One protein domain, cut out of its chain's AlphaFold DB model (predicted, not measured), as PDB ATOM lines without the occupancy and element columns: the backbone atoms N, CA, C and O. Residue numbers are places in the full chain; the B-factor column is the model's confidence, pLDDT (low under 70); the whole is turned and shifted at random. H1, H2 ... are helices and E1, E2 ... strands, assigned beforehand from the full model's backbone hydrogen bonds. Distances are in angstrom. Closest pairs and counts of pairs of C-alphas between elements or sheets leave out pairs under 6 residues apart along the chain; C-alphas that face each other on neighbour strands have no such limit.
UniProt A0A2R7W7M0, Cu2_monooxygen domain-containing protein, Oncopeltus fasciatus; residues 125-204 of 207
ATOM      1  N   CYS A 125     -24.793  52.633 -21.622       95.94
ATOM      2  CA  CYS A 125     -23.621  52.096 -22.297       95.94
ATOM      3  C   CYS A 125     -23.412  50.630 -21.903       95.94
ATOM      4  O   CYS A 125     -23.504  50.261 -20.728       95.94
ATOM      5  N   HIS A 126     -23.103  49.798 -22.896       96.12
ATOM      6  CA  HIS A 126     -22.757  48.391 -22.722       96.12
ATOM      7  C   HIS A 126     -21.549  48.058 -23.606       96.12
ATOM      8  O   HIS A 126     -21.636  48.132 -24.826       96.12
ATOM      9  N   VAL A 127     -20.422  47.717 -22.983       96.06
ATOM     10  CA  VAL A 127     -19.200  47.265 -23.656       96.06
ATOM     11  C   VAL A 127     -19.143  45.752 -23.546       96.06
ATOM     12  O   VAL A 127     -19.104  45.214 -22.439       96.06
ATOM     13  N   THR A 128     -19.122  45.083 -24.695       93.94
ATOM     14  CA  THR A 128     -19.013  43.628 -24.814       93.94
ATOM     15  C   THR A 128     -17.864  43.263 -25.743       93.94
ATOM     16  O   THR A 128     -17.508  44.029 -26.638       93.94
ATOM     17  N   ARG A 129     -17.295  42.071 -25.553       91.75
ATOM     18  CA  ARG A 129     -16.361  41.490 -26.522       91.75
ATOM     19  C   ARG A 129     -17.133  40.994 -27.740       91.75
ATOM     20  O   ARG A 129     -18.261  40.512 -27.615       91.75
ATOM     21  N   LEU A 130     -16.511  41.113 -28.909       90.44
ATOM     22  CA  LEU A 130     -17.006  40.470 -30.119       90.44
ATOM     23  C   LEU A 130     -16.845  38.944 -29.991       90.44
ATOM     24  O   LEU A 130     -15.901  38.485 -29.343       90.44
ATOM     25  N   PRO A 131     -17.749  38.144 -30.580       91.88
ATOM     26  CA  PRO A 131     -17.586  36.695 -30.630       91.88
ATOM     27  C   PRO A 131     -16.337  36.297 -31.426       91.88
ATOM     28  O   PRO A 131     -15.975  36.975 -32.385       91.88
ATOM     29  N   ALA A 132     -15.753  35.141 -31.096       91.88
ATOM     30  CA  ALA A 132     -14.544  34.605 -31.741       91.88
ATOM     31  C   ALA A 132     -14.655  34.490 -33.275       91.88
ATOM     32  O   ALA A 132     -13.680  34.650 -33.998       91.88
ATOM     33  N   ARG A 133     -15.871  34.299 -33.812       90.75
ATOM     34  CA  ARG A 133     -16.110  34.290 -35.268       90.75
ATOM     35  C   ARG A 133     -15.664  35.588 -35.961       90.75
ATOM     36  O   ARG A 133     -15.368  35.558 -37.147       90.75
ATOM     37  N   LEU A 134     -15.604  36.708 -35.241       91.56
ATOM     38  CA  LEU A 134     -15.187  38.017 -35.751       91.56
ATOM     39  C   LEU A 134     -13.697  38.320 -35.527       91.56
ATOM     40  O   LEU A 134     -13.292  39.474 -35.640       91.56
ATOM     41  N   GLU A 135     -12.871  37.313 -35.231       90.38
ATOM     42  CA  GLU A 135     -11.407  37.470 -35.182       90.38
ATOM     43  C   GLU A 135     -10.808  37.825 -36.552       90.38
ATOM     44  O   GLU A 135      -9.775  38.486 -36.635       90.38
ATOM     45  N   GLN A 136     -11.476  37.424 -37.637       90.50
ATOM     46  CA  GLN A 136     -11.135  37.835 -38.997       90.50
ATOM     47  C   GLN A 136     -11.968  39.041 -39.438       90.50
ATOM     48  O   GLN A 136     -13.018  39.355 -38.872       90.50
ATOM     49  N   LYS A 137     -11.519  39.726 -40.492       91.38
ATOM     50  CA  LYS A 137     -12.229  40.882 -41.042       91.38
ATOM     51  C   LYS A 137     -13.563  40.456 -41.662       91.38
ATOM     52  O   LYS A 137     -13.597  39.593 -42.529       91.38
ATOM     53  N   HIS A 138     -14.634  41.137 -41.264       91.88
ATOM     54  CA  HIS A 138     -15.974  40.994 -41.828       91.88
ATOM     55  C   HIS A 138     -16.524  42.367 -42.221       91.88
ATOM     56  O   HIS A 138     -16.078  43.395 -41.704       91.88
ATOM     57  N   HIS A 139     -17.512  42.386 -43.113       91.50
ATOM     58  CA  HIS A 139     -18.270  43.588 -43.447       91.50
ATOM     59  C   HIS A 139     -19.705  43.462 -42.936       91.50
ATOM     60  O   HIS A 139     -20.352  42.434 -43.121       91.50
ATOM     61  N   ILE A 140     -20.204  44.523 -42.301       92.31
ATOM     62  CA  ILE A 140     -21.630  44.660 -42.005       92.31
ATOM     63  C   ILE A 140     -22.302  45.085 -43.308       92.31
ATOM     64  O   ILE A 140     -22.034  46.173 -43.805       92.31
ATOM     65  N   VAL A 141     -23.158  44.226 -43.854       91.12
ATOM     66  CA  VAL A 141     -23.918  44.516 -45.082       91.12
ATOM     67  C   VAL A 141     -25.318  45.049 -44.786       91.12
ATOM     68  O   VAL A 141     -25.899  45.738 -45.616       91.12
ATOM     69  N   GLN A 142     -25.840  44.791 -43.586       92.12
ATOM     70  CA  GLN A 142     -27.146  45.249 -43.120       92.12
ATOM     71  C   GLN A 142     -27.115  45.474 -41.607       92.12
ATOM     72  O   GLN A 142     -26.421  44.750 -40.891       92.12
ATOM     73  N   PHE A 143     -27.906  46.421 -41.108       94.81
ATOM     74  CA  PHE A 143     -28.242  46.502 -39.687       94.81
ATOM     75  C   PHE A 143     -29.704  46.909 -39.478       94.81
ATOM     76  O   PHE A 143     -30.306  47.595 -40.304       94.81
ATOM     77  N   GLU A 144     -30.273  46.491 -38.352       95.44
ATOM     78  CA  GLU A 144     -31.627  46.848 -37.932       95.44
ATOM     79  C   GLU A 144     -31.729  46.926 -36.407       95.44
ATOM     80  O   GLU A 144     -30.848  46.460 -35.681       95.44
ATOM     81  N   ALA A 145     -32.804  47.541 -35.919       96.12
ATOM     82  CA  ALA A 145     -33.072  47.651 -34.496       96.12
ATOM     83  C   ALA A 145     -33.697  46.373 -33.932       96.12
ATOM     84  O   ALA A 145     -34.644  45.827 -34.494       96.12
ATOM     85  N   VAL A 146     -33.232  45.968 -32.750       95.62
ATOM     86  CA  VAL A 146     -33.863  44.923 -31.939       95.62
ATOM     87  C   VAL A 146     -34.328  45.555 -30.632       95.62
ATOM     88  O   VAL A 146     -33.521  45.831 -29.745       95.62
ATOM     89  N   ILE A 147     -35.634  45.805 -30.518       95.00
ATOM     90  CA  ILE A 147     -36.255  46.432 -29.344       95.00
ATOM     91  C   ILE A 147     -37.218  45.434 -28.705       95.00
ATOM     92  O   ILE A 147     -37.986  44.759 -29.387       95.00
ATOM     93  N   GLN A 148     -37.166  45.322 -27.378       94.50
ATOM     94  CA  GLN A 148     -38.091  44.476 -26.631       94.50
ATOM     95  C   GLN A 148     -39.527  44.995 -26.780       94.50
ATOM     96  O   GLN A 148     -39.780  46.181 -26.571       94.50
ATOM     97  N   LYS A 149     -40.466  44.087 -27.061       95.06
ATOM     98  CA  LYS A 149     -41.892  44.410 -27.164       95.06
ATOM     99  C   LYS A 149     -42.399  45.128 -25.909       95.06
ATOM    100  O   LYS A 149     -42.173  44.650 -24.795       95.06
ATOM    101  N   GLY A 150     -43.114  46.232 -26.106       94.38
ATOM    102  CA  GLY A 150     -43.615  47.117 -25.051       94.38
ATOM    103  C   GLY A 150     -42.691  48.299 -24.737       94.38
ATOM    104  O   GLY A 150     -43.128  49.234 -24.071       94.38
ATOM    105  N   ASN A 151     -41.448  48.293 -25.235       93.31
ATOM    106  CA  ASN A 151     -40.464  49.355 -24.999       93.31
ATOM    107  C   ASN A 151     -40.232  50.253 -26.229       93.31
ATOM    108  O   ASN A 151     -39.367  51.128 -26.186       93.31
ATOM    109  N   GLU A 152     -40.975  50.072 -27.323       93.00
ATOM    110  CA  GLU A 152     -40.791  50.803 -28.587       93.00
ATOM    111  C   GLU A 152     -40.960  52.320 -28.419       93.00
ATOM    112  O   GLU A 152     -40.259  53.093 -29.066       93.00
ATOM    113  N   GLY A 153     -41.841  52.751 -27.512       91.25
ATOM    114  CA  GLY A 153     -42.024  54.168 -27.178       91.25
ATOM    115  C   GLY A 153     -40.948  54.752 -26.253       91.25
ATOM    116  O   GLY A 153     -40.894  55.967 -26.090       91.25
ATOM    117  N   LEU A 154     -40.103  53.912 -25.641       92.50
ATOM    118  CA  LEU A 154     -39.071  54.335 -24.684       92.50
ATOM    119  C   LEU A 154     -37.696  54.518 -25.340       92.50
ATOM    120  O   LEU A 154     -36.906  55.350 -24.901       92.50
ATOM    121  N   VAL A 155     -37.382  53.730 -26.373       94.44
ATOM    122  CA  VAL A 155     -36.071  53.756 -27.036       94.44
ATOM    123  C   VAL A 155     -36.105  54.714 -28.226       94.44
ATOM    124  O   VAL A 155     -36.689  54.406 -29.262       94.44
ATOM    125  N   HIS A 156     -35.445  55.868 -28.099       95.31
ATOM    126  CA  HIS A 156     -35.395  56.872 -29.171       95.31
ATOM    127  C   HIS A 156     -34.156  56.747 -30.079       95.31
ATOM    128  O   HIS A 156     -34.256  56.978 -31.281       95.31
ATOM    129  N   HIS A 157     -33.003  56.347 -29.525       96.75
ATOM    130  CA  HIS A 157     -31.741  56.161 -30.254       96.75
ATOM    131  C   HIS A 157     -30.995  54.912 -29.784       96.75
ATOM    132  O   HIS A 157     -31.040  54.561 -28.602       96.75
ATOM    133  N   MET A 158     -30.261  54.287 -30.703       97.19
ATOM    134  CA  MET A 158     -29.273  53.248 -30.416       97.19
ATOM    135  C   MET A 158     -28.058  53.437 -31.317       97.19
ATOM    136  O   MET A 158     -28.197  53.709 -32.507       97.19
ATOM    137  N   GLU A 159     -26.867  53.243 -30.764       97.06
ATOM    138  CA  GLU A 159     -25.612  53.371 -31.499       97.06
ATOM    139  C   GLU A 159     -24.687  52.210 -31.136       97.06
ATOM    140  O   GLU A 159     -24.561  51.835 -29.967       97.06
ATOM    141  N   LEU A 160     -24.047  51.634 -32.153       96.31
ATOM    142  CA  LEU A 160     -23.034  50.599 -32.002       96.31
ATOM    143  C   LEU A 160     -21.676  51.184 -32.376       96.31
ATOM    144  O   LEU A 160     -21.484  51.659 -33.498       96.31
ATOM    145  N   PHE A 161     -20.726  51.099 -31.448       96.50
ATOM    146  CA  PHE A 161     -19.378  51.625 -31.615       96.50
ATOM    147  C   PHE A 161     -18.329  50.514 -31.612       96.50
ATOM    148  O   PHE A 161     -18.396  49.580 -30.815       96.50
ATOM    149  N   HIS A 162     -17.314  50.672 -32.458       94.62
ATOM    150  CA  HIS A 162     -16.064  49.934 -32.382       94.62
ATOM    151  C   HIS A 162     -15.104  50.647 -31.422       94.62
ATOM    152  O   HIS A 162     -14.947  51.873 -31.470       94.62
ATOM    153  N   CYS A 163     -14.441  49.867 -30.573       94.69
ATOM    154  CA  CYS A 163     -13.403  50.342 -29.670       94.69
ATOM    155  C   CYS A 163     -12.020  50.113 -30.281       94.69
ATOM    156  O   CYS A 163     -11.595  48.972 -30.420       94.69
ATOM    157  N   GLU A 164     -11.325  51.187 -30.652       91.88
ATOM    158  CA  GLU A 164      -9.991  51.095 -31.258       91.88
ATOM    159  C   GLU A 164      -8.909  51.363 -30.207       91.88
ATOM    160  O   GLU A 164      -8.829  52.457 -29.649       91.88
ATOM    161  N   ALA A 165      -8.064  50.367 -29.944       92.06
ATOM    162  CA  ALA A 165      -6.928  50.478 -29.034       92.06
ATOM    163  C   ALA A 165      -5.688  49.791 -29.624       92.06
ATOM    164  O   ALA A 165      -5.783  49.008 -30.570       92.06
ATOM    165  N   ALA A 166      -4.512  50.100 -29.072       92.75
ATOM    166  CA  ALA A 166      -3.268  49.456 -29.478       92.75
ATOM    167  C   ALA A 166      -3.289  47.940 -29.171       92.75
ATOM    168  O   ALA A 166      -3.991  47.512 -28.250       92.75
ATOM    169  N   PRO A 167      -2.508  47.117 -29.900       88.25
ATOM    170  CA  PRO A 167      -2.417  45.684 -29.632       88.25
ATOM    171  C   PRO A 167      -2.066  45.390 -28.168       88.25
ATOM    172  O   PRO A 167      -1.188  46.030 -27.593       88.25
ATOM    173  N   GLY A 168      -2.757  44.420 -27.567       86.81
ATOM    174  CA  GLY A 168      -2.550  44.020 -26.171       86.81
ATOM    175  C   GLY A 168      -3.205  44.928 -25.124       86.81
ATOM    176  O   GLY A 168      -3.174  44.591 -23.943       86.81
ATOM    177  N   VAL A 169      -3.830  46.044 -25.519       91.25
ATOM    178  CA  VAL A 169      -4.606  46.879 -24.593       91.25
ATOM    179  C   VAL A 169      -5.967  46.236 -24.346       91.25
ATOM    180  O   VAL A 169      -6.812  46.172 -25.239       91.25
ATOM    181  N   GLU A 170      -6.203  45.786 -23.115       89.69
ATOM    182  CA  GLU A 170      -7.522  45.308 -22.709       89.69
ATOM    183  C   GLU A 170      -8.463  46.473 -22.394       89.69
ATOM    184  O   GLU A 170      -8.180  47.341 -21.567       89.69
ATOM    185  N   ILE A 171      -9.628  46.458 -23.037       94.19
ATOM    186  CA  ILE A 171     -10.711  47.402 -22.774       94.19
ATOM    187  C   ILE A 171     -11.659  46.745 -21.767       94.19
ATOM    188  O   ILE A 171     -12.139  45.635 -22.027       94.19
ATOM    189  N   PRO A 172     -11.941  47.385 -20.619       94.00
ATOM    190  CA  PRO A 172     -12.796  46.785 -19.610       94.00
ATOM    191  C   PRO A 172     -14.231  46.663 -20.120       94.00
ATOM    192  O   PRO A 172     -14.771  47.576 -20.748       94.00
ATOM    193  N   LEU A 173     -14.872  45.543 -19.785       95.06
ATOM    194  CA  LEU A 173     -16.316  45.416 -19.925       95.06
ATOM    195  C   LEU A 173     -16.996  46.456 -19.032       95.06
ATOM    196  O   LEU A 173     -16.555  46.736 -17.916       95.06
ATOM    197  N   TYR A 174     -18.085  47.029 -19.525       95.31
ATOM    198  CA  TYR A 174     -18.813  48.069 -18.819       95.31
ATOM    199  C   TYR A 174     -20.297  47.943 -19.093       95.31
ATOM    200  O   TYR A 174     -20.711  47.676 -20.219       95.31
ATOM    201  N   ARG A 175     -21.106  48.179 -18.066       94.44
ATOM    202  CA  ARG A 175     -22.553  48.195 -18.198       94.44
ATOM    203  C   ARG A 175     -23.158  49.186 -17.218       94.44
ATOM    204  O   ARG A 175     -23.094  48.975 -16.012       94.44
ATOM    205  N   GLY A 176     -23.745  50.256 -17.731       94.00
ATOM    206  CA  GLY A 176     -24.291  51.305 -16.880       94.00
ATOM    207  C   GLY A 176     -24.555  52.593 -17.634       94.00
ATOM    208  O   GLY A 176     -24.541  52.632 -18.862       94.00
ATOM    209  N   ARG A 177     -24.789  53.673 -16.891       94.44
ATOM    210  CA  ARG A 177     -25.011  54.990 -17.488       94.44
ATOM    211  C   ARG A 177     -23.747  55.500 -18.186       94.44
ATOM    212  O   ARG A 177     -22.654  55.453 -17.631       94.44
ATOM    213  N   CYS A 178     -23.894  56.040 -19.389       94.62
ATOM    214  CA  CYS A 178     -22.767  56.497 -20.205       94.62
ATOM    215  C   CYS A 178     -21.952  57.650 -19.594       94.62
ATOM    216  O   CYS A 178     -20.802  57.849 -19.993       94.62
ATOM    217  N   ASP A 179     -22.528  58.400 -18.653       94.06
ATOM    218  CA  ASP A 179     -21.880  59.468 -17.878       94.06
ATOM    219  C   ASP A 179     -20.958  58.931 -16.765       94.06
ATOM    220  O   ASP A 179     -20.121  59.664 -16.247       94.06
ATOM    221  N   ARG A 180     -21.074  57.643 -16.419       94.56
ATOM    222  CA  ARG A 180     -20.282  56.965 -15.378       94.56
ATOM    223  C   ARG A 180     -19.310  55.928 -15.942       94.56
ATOM    224  O   ARG A 180     -18.788  55.107 -15.187       94.56
ATOM    225  N   LYS A 181     -19.105  55.901 -17.262       94.44
ATOM    226  CA  LYS A 181     -18.167  54.961 -17.886       94.44
ATOM    227  C   LYS A 181     -16.715  55.315 -17.520       94.44
ATOM    228  O   LYS A 181     -16.393  56.500 -17.422       94.44
ATOM    229  N   PRO A 182     -15.822  54.328 -17.338       94.31
ATOM    230  CA  PRO A 182     -14.397  54.587 -17.153       94.31
ATOM    231  C   PRO A 182     -13.792  55.315 -18.358       94.31
ATOM    232  O   PRO A 182     -14.161  55.031 -19.498       94.31
ATOM    233  N   LYS A 183     -12.791  56.173 -18.128       92.88
ATOM    234  CA  LYS A 183     -12.066  56.872 -19.209       92.88
ATOM    235  C   LYS A 183     -11.457  55.917 -20.239       92.88
ATOM    236  O   LYS A 183     -11.394  56.229 -21.419       92.88
ATOM    237  N   THR A 184     -11.055  54.722 -19.810       92.31
ATOM    238  CA  THR A 184     -10.514  53.673 -20.688       92.31
ATOM    239  C   THR A 184     -11.510  53.180 -21.742       92.31
ATOM    240  O   THR A 184     -11.087  52.623 -22.746       92.31
ATOM    241  N   VAL A 185     -12.815  53.413 -21.559       94.75
ATOM    242  CA  VAL A 185     -13.876  53.066 -22.522       94.75
ATOM    243  C   VAL A 185     -14.097  54.175 -23.565       94.75
ATOM    244  O   VAL A 185     -14.743  53.942 -24.581       94.75
ATOM    245  N   GLU A 186     -13.539  55.377 -23.391       92.56
ATOM    246  CA  GLU A 186     -13.734  56.501 -24.331       92.56
ATOM    247  C   GLU A 186     -13.147  56.255 -25.733       92.56
ATOM    248  O   GLU A 186     -13.468  56.967 -26.684       92.56
ATOM    249  N   VAL A 187     -12.329  55.213 -25.888       94.81
ATOM    250  CA  VAL A 187     -11.847  54.729 -27.188       94.81
ATOM    251  C   VAL A 187     -12.957  54.109 -28.053       94.81
ATOM    252  O   VAL A 187     -12.811  54.005 -29.271       94.81
ATOM    253  N   CYS A 188     -14.088  53.727 -27.452       95.62
ATOM    254  CA  CYS A 188     -15.277  53.188 -28.116       95.62
ATOM    255  C   CYS A 188     -16.115  54.292 -28.771       95.62
ATOM    256  O   CYS A 188     -17.194  54.629 -28.288       95.62
ATOM    257  N   LYS A 189     -15.605  54.880 -29.857       95.06
ATOM    258  CA  LYS A 189     -16.225  56.049 -30.513       95.06
ATOM    259  C   LYS A 189     -16.355  55.951 -32.031       95.06
ATOM    260  O   LYS A 189     -16.900  56.856 -32.657       95.06
ATOM    261  N   LYS A 190     -15.877  54.868 -32.649       95.75
ATOM    262  CA  LYS A 190     -16.019  54.669 -34.094       95.75
ATOM    263  C   LYS A 190     -17.383  54.063 -34.401       95.75
ATOM    264  O   LYS A 190     -17.619  52.901 -34.087       95.75
ATOM    265  N   VAL A 191     -18.278  54.847 -34.993       95.94
ATOM    266  CA  VAL A 191     -19.643  54.413 -35.321       95.94
ATOM    267  C   VAL A 191     -19.604  53.261 -36.329       95.94
ATOM    268  O   VAL A 191     -18.994  53.381 -37.390       95.94
ATOM    269  N   MET A 192     -20.260  52.152 -35.994       94.94
ATOM    270  CA  MET A 192     -20.489  51.015 -36.895       94.94
ATOM    271  C   MET A 192     -21.928  50.985 -37.414       94.94
ATOM    272  O   MET A 192     -22.165  50.642 -38.570       94.94
ATOM    273  N   ALA A 193     -22.882  51.336 -36.550       96.25
ATOM    274  CA  ALA A 193     -24.296  51.458 -36.876       96.25
ATOM    275  C   ALA A 193     -24.941  52.509 -35.970       96.25
ATOM    276  O   ALA A 193     -24.566  52.649 -34.804       96.25
ATOM    277  N   ALA A 194     -25.929  53.218 -36.503       97.00
ATOM    278  CA  ALA A 194     -26.741  54.168 -35.760       97.00
ATOM    279  C   ALA A 194     -28.202  53.978 -36.160       97.00
ATOM    280  O   ALA A 194     -28.522  53.813 -37.338       97.00
ATOM    281  N   TRP A 195     -29.084  53.996 -35.173       97.62
ATOM    282  CA  TRP A 195     -30.517  53.871 -35.356       97.62
ATOM    283  C   TRP A 195     -31.228  54.947 -34.540       97.62
ATOM    284  O   TRP A 195     -30.840  55.259 -33.411       97.62
ATOM    285  N   ALA A 196     -32.295  55.489 -35.113       95.69
ATOM    286  CA  ALA A 196     -33.213  56.394 -34.444       95.69
ATOM    287  C   ALA A 196     -34.654  55.964 -34.730       95.69
ATOM    288  O   ALA A 196     -34.923  55.283 -35.726       95.69
ATOM    289  N   MET A 197     -35.574  56.379 -33.863       92.25
ATOM    290  CA  MET A 197     -36.998  56.075 -33.983       92.25
ATOM    291  C   MET A 197     -37.526  56.318 -35.407       92.25
ATOM    292  O   MET A 197     -37.336  57.382 -35.991       92.25
ATOM    293  N   GLY A 198     -38.210  55.312 -35.956       87.94
ATOM    294  CA  GLY A 198     -38.783  55.347 -37.305       87.94
ATOM    295  C   GLY A 198     -37.853  54.851 -38.417       87.94
ATOM    296  O   GLY A 198     -38.335  54.603 -39.522       87.94
ATOM    297  N   ALA A 199     -36.559  54.647 -38.150       90.38
ATOM    298  CA  ALA A 199     -35.658  54.042 -39.125       90.38
ATOM    299  C   ALA A 199     -35.982  52.550 -39.325       90.38
ATOM    300  O   ALA A 199     -36.057  51.772 -38.370       90.38
ATOM    301  N   THR A 200     -36.157  52.160 -40.586       89.69
ATOM    302  CA  THR A 200     -36.278  50.764 -41.031       89.69
ATOM    303  C   THR A 200     -34.894  50.106 -41.129       89.69
ATOM    304  O   THR A 200     -33.889  50.810 -40.995       89.69
ATOM    305  N   PRO A 201     -34.799  48.786 -41.389       91.12
ATOM    306  CA  PRO A 201     -33.516  48.149 -41.676       91.12
ATOM    307  C   PRO A 201     -32.730  48.910 -42.749       91.12
ATOM    308  O   PRO A 201     -33.292  49.315 -43.772       91.12
ATOM    309  N   PHE A 202     -31.438  49.112 -42.499       90.75
ATOM    310  CA  PHE A 202     -30.521  49.755 -43.430       90.75
ATOM    311  C   PHE A 202     -29.675  48.695 -44.121       90.75
ATOM    312  O   PHE A 202     -29.047  47.870 -43.457       90.75
ATOM    313  N   LEU A 203     -29.623  48.763 -45.448       89.81
ATOM    314  CA  LEU A 203     -28.790  47.908 -46.276       89.81
ATOM    315  C   LEU A 203     -27.686  48.738 -46.935       89.81
ATOM    316  O   LEU A 203     -27.969  49.765 -47.555       89.81
ATOM    317  N   TYR A 204     -26.443  48.272 -46.835       88.25
ATOM    318  CA  TYR A 204     -25.322  48.882 -47.543       88.25
ATOM    319  C   TYR A 204     -25.418  48.627 -49.057       88.25
ATOM    320  O   TYR A 204     -25.846  47.548 -49.479       88.25
TER     321      TYR A 204
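Overview. This is residues 125 to 204 of the 207 residues of the protein "Cu2_monooxygen domain-containing protein" of Oncopeltus fasciatus (UniProt A0A2R7W7M0). With little regular structure, this is mostly loop round a long ribbon of two strands, E2 and E4, with a smaller ribbon, E1 and E3, nearby; residues 131 to 138, including the short helix H1, stick out. The 80 printed residues hold E1, H1, E2, E3 and E4 in chain order, with both sheets antiparallel; the class is mostly strand, with 27 residues in named elements. It is only just loose, close to compact: radius of gyration of the C-alphas 14.3 A, spans 39 by 31 by 18 A.

Arrangement. E1, residues 125 to 127, and E3, residues 174 to 177, are antiparallel neighbours; N 125 and O 176 are within hydrogen-bond range, 2.8 A. H1, residues 132 to 135, is too short for an O i to N i+4 pair. E2, residues 157 to 163, and E4, residues 188 to 196, are antiparallel neighbours; N 160 and O 193 are within range, 2.9 A. E4 bends by 77 degrees at residue 192.

Along the chain. E1 begins at C-alpha 125 (-23.621, 52.096, -22.297). E2 measures 19.2 A and E4 19.3 A, ending at C-alpha 196 (-33.213, 56.394, -34.444).

Size, cuts and confidence. The printed part has no cut. The H1 to E2 link, 21 residues, is long. No printed residue is under 70 in pLDDT.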